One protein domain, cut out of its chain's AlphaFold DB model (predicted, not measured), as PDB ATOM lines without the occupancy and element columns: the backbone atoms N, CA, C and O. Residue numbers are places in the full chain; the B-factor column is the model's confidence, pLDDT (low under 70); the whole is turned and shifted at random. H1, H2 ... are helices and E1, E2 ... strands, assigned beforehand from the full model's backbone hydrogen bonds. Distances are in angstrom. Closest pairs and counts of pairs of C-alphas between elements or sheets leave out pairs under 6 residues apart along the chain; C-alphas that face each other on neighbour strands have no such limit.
ATOM      1  N   LYS A   8     -10.142 -45.139-111.487       94.25
ATOM      2  CA  LYS A   8      -8.946 -44.528-110.891       94.25
ATOM      3  C   LYS A   8      -7.738 -44.589-111.829       94.25
ATOM      4  O   LYS A   8      -6.951 -43.642-111.877       94.25
ATOM      5  N   GLU A   9      -7.574 -45.702-112.536       94.88
ATOM      6  CA  GLU A   9      -6.514 -45.883-113.525       94.88
ATOM      7  C   GLU A   9      -6.717 -44.944-114.716       94.88
ATOM      8  O   GLU A   9      -5.818 -44.164-115.034       94.88
ATOM      9  N   PHE A  10      -7.928 -44.926-115.278       95.50
ATOM     10  CA  PHE A  10      -8.286 -44.019-116.364       95.50
ATOM     11  C   PHE A  10      -8.065 -42.549-115.987       95.50
ATOM     12  O   PHE A  10      -7.403 -41.822-116.722       95.50
ATOM     13  N   LEU A  11      -8.533 -42.098-114.818       94.06
ATOM     14  CA  LEU A  11      -8.359 -40.710-114.373       94.06
ATOM     15  C   LEU A  11      -6.883 -40.332-114.204       94.06
ATOM     16  O   LEU A  11      -6.498 -39.189-114.459       94.06
ATOM     17  N   ARG A  12      -6.028 -41.277-113.790       93.81
ATOM     18  CA  ARG A  12      -4.578 -41.055-113.739       93.81
ATOM     19  C   ARG A  12      -3.996 -40.899-115.143       93.81
ATOM     20  O   ARG A  12      -3.184 -40.002-115.354       93.81
ATOM     21  N   SER A  13      -4.397 -41.738-116.092       95.44
ATOM     22  CA  SER A  13      -3.992 -41.607-117.495       95.44
ATOM     23  C   SER A  13      -4.495 -40.313-118.122       95.44
ATOM     24  O   SER A  13      -3.712 -39.596-118.732       95.44
ATOM     25  N   LEU A  14      -5.745 -39.929-117.875       95.50
ATOM     26  CA  LEU A  14      -6.320 -38.683-118.368       95.50
ATOM     27  C   LEU A  14      -5.533 -37.452-117.893       95.50
ATOM     28  O   LEU A  14      -5.258 -36.555-118.682       95.50
ATOM     29  N   LYS A  15      -5.094 -37.428-116.627       93.50
ATOM     30  CA  LYS A  15      -4.226 -36.352-116.112       93.50
ATOM     31  C   LYS A  15      -2.898 -36.252-116.865       93.50
ATOM     32  O   LYS A  15      -2.431 -35.153-117.146       93.50
ATOM     33  N   ARG A  16      -2.296 -37.393-117.210       94.12
ATOM     34  CA  ARG A  16      -1.061 -37.440-118.008       94.12
ATOM     35  C   ARG A  16      -1.300 -37.034-119.455       94.12
ATOM     36  O   ARG A  16      -0.489 -36.324-120.033       94.12
ATOM     37  N   PHE A  17      -2.436 -37.424-120.016       94.56
ATOM     38  CA  PHE A  17      -2.850 -37.018-121.351       94.56
ATOM     39  C   PHE A  17      -3.051 -35.502-121.443       94.56
ATOM     40  O   PHE A  17      -2.540 -34.873-122.367       94.56
ATOM     41  N   ASN A  18      -3.687 -34.886-120.443       94.19
ATOM     42  CA  ASN A  18      -3.800 -33.428-120.356       94.19
ATOM     43  C   ASN A  18      -2.436 -32.733-120.240       94.19
ATOM     44  O   ASN A  18      -2.272 -31.639-120.773       94.19
ATOM     45  N   ALA A  19      -1.424 -33.382-119.651       91.62
ATOM     46  CA  ALA A  19      -0.070 -32.834-119.609       91.62
ATOM     47  C   ALA A  19       0.577 -32.671-121.002       91.62
ATOM     48  O   ALA A  19       1.542 -31.916-121.123       91.62
ATOM     49  N   LEU A  20       0.044 -33.318-122.050       88.50
ATOM     50  CA  LEU A  20       0.470 -33.102-123.440       88.50
ATOM     51  C   LEU A  20      -0.081 -31.801-124.047       88.50
ATOM     52  O   LEU A  20       0.524 -31.251-124.959       88.50
ATOM     53  N   SER A  21      -1.232 -31.312-123.578       83.38
ATOM     54  CA  SER A  21      -1.865 -30.085-124.093       83.38
ATOM     55  C   SER A  21      -1.414 -28.871-123.284       83.38
ATOM     56  O   SER A  21      -1.021 -29.023-122.132       83.38
ATOM     57  N   SER A  22      -1.454 -27.652-123.826       75.12
ATOM     58  CA  SER A  22      -1.374 -26.462-122.958       75.12
ATOM     59  C   SER A  22      -2.631 -26.381-122.078       75.12
ATOM     60  O   SER A  22      -3.657 -26.962-122.434       75.12
ATOM     61  N   GLN A  23      -2.567 -25.665-120.949       71.69
ATOM     62  CA  GLN A  23      -3.682 -25.579-119.986       71.69
ATOM     63  C   GLN A  23      -5.011 -25.147-120.629       71.69
ATOM     64  O   GLN A  23      -6.069 -25.629-120.247       71.69
ATOM     65  N   GLN A  24      -4.950 -24.278-121.644       69.75
ATOM     66  CA  GLN A  24      -6.120 -23.767-122.371       69.75
ATOM     67  C   GLN A  24      -6.807 -24.834-123.242       69.75
ATOM     68  O   GLN A  24      -7.975 -24.699-123.588       69.75
ATOM     69  N   TYR A  25      -6.092 -25.907-123.581       78.12
ATOM     70  CA  TYR A  25      -6.547 -26.975-124.470       78.12
ATOM     71  C   TYR A  25      -6.635 -28.323-123.742       78.12
ATOM     72  O   TYR A  25      -6.534 -29.381-124.372       78.12
ATOM     73  N   GLU A  26      -6.782 -28.310-122.419       89.88
ATOM     74  CA  GLU A  26      -7.004 -29.522-121.640       89.88
ATOM     75  C   GLU A  26      -8.417 -30.080-121.853       89.88
ATOM     76  O   GLU A  26      -9.359 -29.392-122.254       89.88
ATOM     77  N   TRP A  27      -8.560 -31.378-121.606       94.06
ATOM     78  CA  TRP A  27      -9.865 -32.009-121.552       94.06
ATOM     79  C   TRP A  27     -10.496 -31.802-120.182       94.06
ATOM     80  O   TRP A  27      -9.881 -32.072-119.149       94.06
ATOM     81  N   HIS A  28     -11.761 -31.404-120.194       92.56
ATOM     82  CA  HIS A  28     -12.590 -31.185-119.017       92.56
ATOM     83  C   HIS A  28     -13.783 -32.136-119.019       92.56
ATOM     84  O   HIS A  28     -14.206 -32.619-120.069       92.56
ATOM     85  N   THR A  29     -14.370 -32.370-117.852       94.12
ATOM     86  CA  THR A  29     -15.627 -33.112-117.731       94.12
ATOM     87  C   THR A  29     -16.831 -32.177-117.837       94.12
ATOM     88  O   THR A  29     -16.763 -30.994-117.498       94.12
ATOM     89  N   GLY A  30     -17.955 -32.706-118.303       93.38
ATOM     90  CA  GLY A  30     -19.260 -32.055-118.260       93.38
ATOM     91  C   GLY A  30     -20.362 -33.083-118.035       93.38
ATOM     92  O   GLY A  30     -20.143 -34.274-118.248       93.38
ATOM     93  N   ILE A  31     -21.534 -32.618-117.613       95.69
ATOM     94  CA  ILE A  31     -22.753 -33.427-117.543       95.69
ATOM     95  C   ILE A  31     -23.653 -32.998-118.695       95.69
ATOM     96  O   ILE A  31     -23.777 -31.808-118.992       95.69
ATOM     97  N   SER A  32     -24.178 -33.978-119.415       93.44
ATOM     98  CA  SER A  32     -25.062 -33.759-120.549       93.44
ATOM     99  C   SER A  32     -26.428 -33.261-120.071       93.44
ATOM    100  O   SER A  32     -27.051 -33.911-119.245       93.44
ATOM    101  N   GLU A  33     -26.913 -32.129-120.579       93.94
ATOM    102  CA  GLU A  33     -28.270 -31.632-120.268       93.94
ATOM    103  C   GLU A  33     -29.344 -32.241-121.181       93.94
ATOM    104  O   GLU A  33     -30.533 -32.192-120.884       93.94
ATOM    105  N   LYS A  34     -28.923 -32.770-122.333       93.81
ATOM    106  CA  LYS A  34     -29.778 -33.400-123.337       93.81
ATOM    107  C   LYS A  34     -28.969 -34.382-124.162       93.81
ATOM    108  O   LYS A  34     -27.763 -34.194-124.333       93.81
ATOM    109  N   GLU A  35     -29.633 -35.375-124.734       94.88
ATOM    110  CA  GLU A  35     -28.970 -36.316-125.629       94.88
ATOM    111  C   GLU A  35     -28.310 -35.603-126.818       94.88
ATOM    112  O   GLU A  35     -28.880 -34.696-127.429       94.88
ATOM    113  N   HIS A  36     -27.067 -35.980-127.105       93.19
ATOM    114  CA  HIS A  36     -26.316 -35.495-128.257       93.19
ATOM    115  C   HIS A  36     -25.227 -36.492-128.646       93.19
ATOM    116  O   HIS A  36     -24.884 -37.389-127.882       93.19
ATOM    117  N   GLU A  37     -24.644 -36.322-129.825       96.25
ATOM    118  CA  GLU A  37     -23.577 -37.199-130.295       96.25
ATOM    119  C   GLU A  37     -22.193 -36.703-129.876       96.25
ATOM    120  O   GLU A  37     -21.904 -35.503-129.792       96.25
ATOM    121  N   CYS A  38     -21.313 -37.660-129.611       96.38
ATOM    122  CA  CYS A  38     -19.894 -37.415-129.447       96.38
ATOM    123  C   CYS A  38     -19.214 -37.256-130.817       96.38
ATOM    124  O   CYS A  38     -19.758 -37.635-131.848       96.38
ATOM    125  N   ALA A  39     -17.978 -36.759-130.837       95.88
ATOM    126  CA  ALA A  39     -17.210 -36.523-132.062       95.88
ATOM    127  C   ALA A  39     -16.923 -37.785-132.902       95.88
ATOM    128  O   ALA A  39     -16.488 -37.674-134.041       95.88
ATOM    129  N   PHE A  40     -17.167 -38.973-132.343       95.94
ATOM    130  CA  PHE A  40     -17.050 -40.265-133.021       95.94
ATOM    131  C   PHE A  40     -18.416 -40.873-133.389       95.94
ATOM    132  O   PHE A  40     -18.484 -42.066-133.660       95.94
ATOM    133  N   GLY A  41     -19.505 -40.097-133.323       96.12
ATOM    134  CA  GLY A  41     -20.860 -40.547-133.664       96.12
ATOM    135  C   GLY A  41     -21.522 -41.460-132.627       96.12
ATOM    136  O   GLY A  41     -22.548 -42.065-132.909       96.12
ATOM    137  N   HIS A  42     -20.954 -41.598-131.423       97.06
ATOM    138  CA  HIS A  42     -21.598 -42.363-130.350       97.06
ATOM    139  C   HIS A  42     -22.514 -41.462-129.515       97.06
ATOM    140  O   HIS A  42     -22.111 -40.337-129.194       97.06
ATOM    141  N   PRO A  43     -23.686 -41.952-129.080       96.88
ATOM    142  CA  PRO A  43     -24.607 -41.157-128.281       96.88
ATOM    143  C   PRO A  43     -24.025 -40.845-126.896       96.88
ATOM    144  O   PRO A  43     -23.359 -41.670-126.260       96.88
ATOM    145  N   ILE A  44     -24.303 -39.636-126.422       96.81
ATOM    146  CA  ILE A  44     -24.112 -39.166-125.052       96.81
ATOM    147  C   ILE A  44     -25.517 -38.877-124.512       96.81
ATOM    148  O   ILE A  44     -26.071 -37.816-124.812       96.81
ATOM    149  N   PRO A  45     -26.110 -39.801-123.734       96.19
ATOM    150  CA  PRO A  45     -27.434 -39.592-123.157       96.19
ATOM    151  C   PRO A  45     -27.475 -38.370-122.233       96.19
ATOM    152  O   PRO A  45     -26.433 -37.892-121.772       96.19
ATOM    153  N   SER A  46     -28.679 -37.879-121.946       96.25
ATOM    154  CA  SER A  46     -28.875 -36.867-120.901       96.25
ATOM    155  C   SER A  46     -28.360 -37.367-119.546       96.25
ATOM    156  O   SER A  46     -28.292 -38.572-119.311       96.25
ATOM    157  N   GLU A  47     -27.955 -36.439-118.683       94.88
ATOM    158  CA  GLU A  47     -27.452 -36.654-117.316       94.88
ATOM    159  C   GLU A  47     -26.155 -37.472-117.214       94.88
ATOM    160  O   GLU A  47     -25.598 -37.651-116.132       94.88
ATOM    161  N   ASN A  48     -25.598 -37.903-118.347       94.38
ATOM    162  CA  ASN A  48     -24.348 -38.643-118.381       94.38
ATOM    163  C   ASN A  48     -23.124 -37.733-118.459       94.38
ATOM    164  O   ASN A  48     -23.115 -36.675-119.099       94.38
ATOM    165  N   LEU A  49     -22.044 -38.205-117.835       95.25
ATOM    166  CA  LEU A  49     -20.740 -37.567-117.907       95.25
ATOM    167  C   LEU A  49     -20.134 -37.721-119.307       95.25
ATOM    168  O   LEU A  49     -20.085 -38.813-119.880       95.25
ATOM    169  N   TYR A  50     -19.595 -36.624-119.820       96.00
ATOM    170  CA  TYR A  50     -18.815 -36.586-121.049       96.00
ATOM    171  C   TYR A  50     -17.553 -35.744-120.872       96.00
ATOM    172  O   TYR A  50     -17.371 -35.042-119.874       96.00
ATOM    173  N   PHE A  51     -16.675 -35.817-121.865       96.25
ATOM    174  CA  PHE A  51     -15.427 -35.073-121.920       96.25
ATOM    175  C   PHE A  51     -15.511 -34.018-123.010       96.25
ATOM    176  O   PHE A  51     -16.014 -34.288-124.098       96.25
ATOM    177  N   LYS A  52     -15.018 -32.815-122.734       94.44
ATOM    178  CA  LYS A  52     -14.997 -31.709-123.686       94.44
ATOM    179  C   LYS A  52     -13.651 -31.019-123.728       94.44
ATOM    180  O   LYS A  52     -12.964 -30.941-122.715       94.44
ATOM    181  N   LYS A  53     -13.322 -30.480-124.893       91.94
ATOM    182  CA  LYS A  53     -12.145 -29.645-125.119       91.94
ATOM    183  C   LYS A  53     -12.532 -28.487-126.027       91.94
ATOM    184  O   LYS A  53     -13.189 -28.714-127.045       91.94
ATOM    185  N   PHE A  54     -12.162 -27.273-125.639       88.50
ATOM    186  CA  PHE A  54     -12.362 -26.080-126.458       88.50
ATOM    187  C   PHE A  54     -11.336 -26.052-127.595       88.50
ATOM    188  O   PHE A  54     -10.202 -26.508-127.428       88.50
ATOM    189  N   LEU A  55     -11.769 -25.604-128.768       84.38
ATOM    190  CA  LEU A  55     -10.948 -25.517-129.979       84.38
ATOM    191  C   LEU A  55     -10.529 -24.086-130.310       84.38
ATOM    192  O   LEU A  55      -9.665 -23.889-131.158       84.38
ATOM    193  N   ASP A  56     -11.143 -23.110-129.661       80.19
ATOM    194  CA  ASP A  56     -10.880 -21.692-129.820       80.19
ATOM    195  C   ASP A  56     -10.686 -21.029-128.452       80.19
ATOM    196  O   ASP A  56     -10.987 -21.593-127.398       80.19
ATOM    197  N   MET A  57     -10.130 -19.820-128.493       72.94
ATOM    198  CA  MET A  57      -9.865 -18.997-127.311       72.94
ATOM    199  C   MET A  57     -11.158 -18.459-126.681       72.94
ATOM    200  O   MET A  57     -11.192 -18.173-125.489       72.94
ATOM    201  N   GLU A  58     -12.213 -18.328-127.487       74.25
ATOM    202  CA  GLU A  58     -13.521 -17.784-127.100       74.25
ATOM    203  C   GLU A  58     -14.432 -18.853-126.468       74.25
ATOM    204  O   GLU A  58     -15.404 -18.530-125.788       74.25
ATOM    205  N   GLY A  59     -14.097 -20.139-126.631       70.19
ATOM    206  CA  GLY A  59     -14.823 -21.273-126.059       70.19
ATOM    207  C   GLY A  59     -16.113 -21.643-126.798       70.19
ATOM    208  O   GLY A  59     -16.890 -22.471-126.303       70.19
ATOM    209  N   GLU A  60     -16.356 -21.056-127.969       76.06
ATOM    210  CA  GLU A  60     -17.555 -21.280-128.773       76.06
ATOM    211  C   GLU A  60     -17.535 -22.669-129.416       76.06
ATOM    212  O   GLU A  60     -18.525 -23.415-129.372       76.06
ATOM    213  N   ARG A  61     -16.381 -23.078-129.950       84.00
ATOM    214  CA  ARG A  61     -16.195 -24.399-130.545       84.00
ATOM    215  C   ARG A  61     -15.620 -25.355-129.521       84.00
ATOM    216  O   ARG A  61     -14.535 -25.177-128.975       84.00
ATOM    217  N   LYS A  62     -16.329 -26.463-129.318       88.94
ATOM    218  CA  LYS A  62     -15.887 -27.554-128.451       88.94
ATOM    219  C   LYS A  62     -16.100 -28.907-129.098       88.94
ATOM    220  O   LYS A  62     -17.133 -29.168-129.709       88.94
ATOM    221  N   VAL A  63     -15.134 -29.787-128.886       92.69
ATOM    222  CA  VAL A  63     -15.263 -31.216-129.164       92.69
ATOM    223  C   VAL A  63     -15.835 -31.878-127.924       92.69
ATOM    224  O   VAL A  63     -15.438 -31.538-126.810       92.69
ATOM    225  N   ARG A  64     -16.763 -32.819-128.110       94.88
ATOM    226  CA  ARG A  64     -17.343 -33.630-127.035       94.88
ATOM    227  C   ARG A  64     -17.076 -35.103-127.301       94.88
ATOM    228  O   ARG A  64     -17.213 -35.557-128.430       94.88
ATOM    229  N   VAL A  65     -16.712 -35.857-126.275       96.88
ATOM    230  CA  VAL A  65     -16.364 -37.276-126.368       96.88
ATOM    231  C   VAL A  65     -17.037 -38.022-125.214       96.88
ATOM    232  O   VAL A  65     -16.981 -37.576-124.070       96.88
ATOM    233  N   CYS A  66     -17.697 -39.148-125.495       96.50
ATOM    234  CA  CYS A  66     -18.277 -39.990-124.446       96.50
ATOM    235  C   CYS A  66     -17.171 -40.714-123.655       96.50
ATOM    236  O   CYS A  66     -16.044 -40.846-124.134       96.50
ATOM    237  N   LYS A  67     -17.480 -41.232-122.457       95.06
ATOM    238  CA  LYS A  67     -16.486 -41.911-121.602       95.06
ATOM    239  C   LYS A  67     -15.720 -43.018-122.326       95.06
ATOM    240  O   LYS A  67     -14.494 -43.015-122.319       95.06
ATOM    241  N   LYS A  68     -16.430 -43.898-123.036       95.12
ATOM    242  CA  LYS A  68     -15.828 -45.013-123.778       95.12
ATOM    243  C   LYS A  68     -14.830 -44.544-124.844       95.12
ATOM    244  O   LYS A  68     -13.719 -45.059-124.918       95.12
ATOM    245  N   CYS A  69     -15.211 -43.561-125.658       96.50
ATOM    246  CA  CYS A  69     -14.323 -43.021-126.686       96.50
ATOM    247  C   CYS A  69     -13.126 -42.289-126.077       96.50
ATOM    248  O   CYS A  69     -12.033 -42.348-126.629       96.50
ATOM    249  N   MET A  70     -13.314 -41.630-124.932       96.56
ATOM    250  CA  MET A  70     -12.225 -40.950-124.243       96.56
ATOM    251  C   MET A  70     -11.208 -41.946-123.684       96.56
ATOM    252  O   MET A  70     -10.010 -41.758-123.860       96.56
ATOM    253  N   GLU A  71     -11.665 -43.039-123.070       97.00
ATOM    254  CA  GLU A  71     -10.790 -44.125-122.617       97.00
ATOM    255  C   GLU A  71      -9.951 -44.689-123.773       97.00
ATOM    256  O   GLU A  71      -8.738 -44.838-123.645       97.00
ATOM    257  N   GLN A  72     -10.571 -44.937-124.929       96.69
ATOM    258  CA  GLN A  72      -9.859 -45.409-126.119       96.69
ATOM    259  C   GLN A  72      -8.854 -44.377-126.644       96.69
ATOM    260  O   GLN A  72      -7.721 -44.738-126.952       96.69
ATOM    261  N   LEU A  73      -9.240 -43.100-126.711       95.31
ATOM    262  CA  LEU A  73      -8.373 -42.016-127.171       95.31
ATOM    263  C   LEU A  73      -7.129 -41.876-126.290       95.31
ATOM    264  O   LEU A  73      -6.011 -41.815-126.804       95.31
ATOM    265  N   VAL A  74      -7.314 -41.852-124.967       96.31
ATOM    266  CA  VAL A  74      -6.207 -41.771-124.008       96.31
ATOM    267  C   VAL A  74      -5.314 -43.004-124.147       96.31
ATOM    268  O   VAL A  74      -4.096 -42.862-124.268       96.31
ATOM    269  N   PHE A  75      -5.903 -44.200-124.211       96.25
ATOM    270  CA  PHE A  75      -5.142 -45.438-124.327       96.25
ATOM    271  C   PHE A  75      -4.277 -45.459-125.587       96.25
ATOM    272  O   PHE A  75      -3.064 -45.633-125.496       96.25
ATOM    273  N   ILE A  76      -4.880 -45.212-126.752       95.38
ATOM    274  CA  ILE A  76      -4.175 -45.214-128.036       95.38
ATOM    275  C   ILE A  76      -3.074 -44.152-128.044       95.38
ATOM    276  O   ILE A  76      -1.977 -44.431-128.515       95.38
ATOM    277  N   THR A  77      -3.316 -42.970-127.471       93.44
ATOM    278  CA  THR A  77      -2.349 -41.870-127.563       93.44
ATOM    279  C   THR A  77      -1.165 -42.016-126.610       93.44
ATOM    280  O   THR A  77      -0.043 -41.694-126.994       93.44
ATOM    281  N   ILE A  78      -1.388 -42.456-125.364       94.69
ATOM    282  CA  ILE A  78      -0.333 -42.412-124.335       94.69
ATOM    283  C   ILE A  78      -0.024 -43.729-123.636       94.69
ATOM    284  O   ILE A  78       1.067 -43.839-123.093       94.69
ATOM    285  N   ASP A  79      -0.930 -44.706-123.601       94.19
ATOM    286  CA  ASP A  79      -0.699 -45.943-122.840       94.19
ATOM    287  C   ASP A  79      -0.404 -47.164-123.721       94.19
ATOM    288  O   ASP A  79       0.164 -48.133-123.217       94.19
ATOM    289  N   SER A  80      -0.740 -47.108-125.013       94.69
ATOM    290  CA  SER A  80      -0.480 -48.180-125.981       94.69
ATOM    291  C   SER A  80       0.978 -48.229-126.455       94.69
ATOM    292  O   SER A  80       1.457 -49.290-126.851       94.69
ATOM    293  N   ASP A  81       1.697 -47.108-126.355       93.75
ATOM    294  CA  ASP A  81       3.106 -46.980-126.722       93.75
ATOM    295  C   ASP A  81       3.978 -46.593-125.516       93.75
ATOM    296  O   ASP A  81       3.658 -45.692-124.732       93.75
ATOM    297  N   ARG A  82       5.125 -47.268-125.374       94.62
ATOM    298  CA  ARG A  82       6.043 -47.065-124.244       94.62
ATOM    299  C   ARG A  82       6.649 -45.665-124.244       94.62
ATOM    300  O   ARG A  82       6.818 -45.094-123.165       94.62
ATOM    301  N   HIS A  83       7.005 -45.135-125.413       94.62
ATOM    302  CA  HIS A  83       7.648 -43.830-125.512       94.62
ATOM    303  C   HIS A  83       6.668 -42.713-125.130       94.62
ATOM    304  O   HIS A  83       6.971 -41.906-124.248       94.62
ATOM    305  N   SER A  84       5.455 -42.731-125.684       93.44
ATOM    306  CA  SER A  84       4.377 -41.798-125.333       93.44
ATOM    307  C   SER A  84       4.017 -41.857-123.847       93.44
ATOM    308  O   SER A  84       3.821 -40.819-123.202       93.44
ATOM    309  N   LYS A  85       4.014 -43.057-123.254       94.38
ATOM    310  CA  LYS A  85       3.776 -43.231-121.815       94.38
ATOM    311  C   LYS A  85       4.837 -42.533-120.972       94.38
ATOM    312  O   LYS A  85       4.504 -41.790-120.053       94.38
ATOM    313  N   GLN A  86       6.112 -42.732-121.305       94.44
ATOM    314  CA  GLN A  86       7.230 -42.095-120.606       94.44
ATOM    315  C   GLN A  86       7.228 -40.571-120.777       94.44
ATOM    316  O   GLN A  86       7.477 -39.843-119.814       94.44
ATOM    317  N   LEU A  87       6.922 -40.082-121.981       94.38
ATOM    318  CA  LEU A  87       6.841 -38.653-122.271       94.38
ATOM    319  C   LEU A  87       5.718 -37.980-121.471       94.38
ATOM    320  O   LEU A  87       5.960 -36.971-120.806       94.38
ATOM    321  N   SER A  88       4.511 -38.551-121.495       93.75
ATOM    322  CA  SER A  88       3.362 -38.022-120.752       93.75
ATOM    323  C   SER A  88       3.582 -38.056-119.233       93.75
ATOM    324  O   SER A  88       3.257 -37.085-118.549       93.75
ATOM    325  N   ASP A  89       4.217 -39.108-118.700       93.69
ATOM    326  CA  ASP A  89       4.634 -39.190-117.293       93.69
ATOM    327  C   ASP A  89       5.596 -38.059-116.910       93.69
ATOM    328  O   ASP A  89       5.432 -37.428-115.860       93.69
ATOM    329  N   ARG A  90       6.615 -37.809-117.745       93.94
ATOM    330  CA  ARG A  90       7.610 -36.759-117.506       93.94
ATOM    331  C   ARG A  90       6.951 -35.381-117.479       93.94
ATOM    332  O   ARG A  90       7.088 -34.673-116.484       93.94
ATOM    333  N   LEU A  91       6.178 -35.052-118.515       92.44
ATOM    334  CA  LEU A  91       5.474 -33.771-118.628       92.44
ATOM    335  C   LEU A  91       4.497 -33.552-117.464       92.44
ATOM    336  O   LEU A  91       4.400 -32.453-116.919       92.44
ATOM    337  N   TYR A  92       3.802 -34.606-117.029       92.06
ATOM    338  CA  TYR A  92       2.909 -34.526-115.876       92.06
ATOM    339  C   TYR A  92       3.655 -34.149-114.588       92.06
ATOM    340  O   TYR A  92       3.193 -33.273-113.854       92.06
ATOM    341  N   ARG A  93       4.812 -34.777-114.326       90.56
ATOM    342  CA  ARG A  93       5.651 -34.494-113.146       90.56
ATOM    343  C   ARG A  93       6.247 -33.091-113.172       90.56
ATOM    344  O   ARG A  93       6.320 -32.461-112.124       90.56
ATOM    345  N   GLU A  94       6.643 -32.601-114.344       88.88
ATOM    346  CA  GLU A  94       7.146 -31.231-114.515       88.88
ATOM    347  C   GLU A  94       6.079 -30.189-114.149       88.88
ATOM    348  O   GLU A  94       6.385 -29.195-113.496       88.88
ATOM    349  N   ARG A  95       4.810 -30.450-114.491       85.06
ATOM    350  CA  ARG A  95       3.676 -29.573-114.147       85.06
ATOM    351  C   ARG A  95       3.160 -29.732-112.716       85.06
ATOM    352  O   ARG A  95       2.463 -28.851-112.226       85.06
ATOM    353  N   HIS A  96       3.477 -30.842-112.054       82.81
ATOM    354  CA  HIS A  96       3.039 -31.156-110.691       82.81
ATOM    355  C   HIS A  96       4.250 -31.547-109.836       82.81
ATOM    356  O   HIS A  96       4.381 -32.717-109.449       82.81
TER     357      HIS A  96
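Overview. This is residues 8 to 96 of the 108 residues of an uncharacterized protein of Ignavibacteria bacterium (UniProt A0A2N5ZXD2). Look for a small twisted sheet of three strands with a long loop, residues 32 to 48, beyond it at one end, and a group of three helices at the other. H2 runs on from strand E3 towards H3, which makes the far end, and H1 packs on both H2 and H3. The 89 printed residues hold H1, E1, E2, E3, H2, H3 in that order, a mixed class; the sheet E1 - E2 - E3 is antiparallel. The whole is compact, with a radius of gyration of the C-alphas of 13.5 A and spans of 38 by 28 by 20 A.

Along the chain. Find C-alpha 8 at (-8.946, -44.528, -110.891); from there H1 runs to residue 18, 15.5 A. E1 is residues 28 to 31, E2 49 to 54, 16.6 A, and E3 62 to 66. H2, residues 67 to 79, covers 16.3 A; H3, residues 82 to 95, covers 20.3 A and ends at C-alpha 95, (3.676, -29.573, -114.147).

Arrangement. The strands make a meander, each the antiparallel neighbour of the one before; look at N 30 and O 50, 2.9 A, and N 51 and O 65, 2.8 A. H2 is on the sheet and stands up from it at 52 degrees. H1 touches H2 at a steep tilt of 65 degrees, C-alphas 17 and 74 closest at 6.4 A. H1 touches H3, C-alphas 16 and 88 closest at 5.2 A. H2 and H3 touch only at the corner, C-alphas 78 and 84 closest at 4.9 A. In H1, H2 and H3 every O i to N i+4 pair is within hydrogen-bond range.

Size, cuts and confidence. The C-alphas of Lys 34 and His 83 are farthest apart, 38.9 A. The printed part has no cut; the link E1 to E2 is long. Residue 24 has pLDDT under 70.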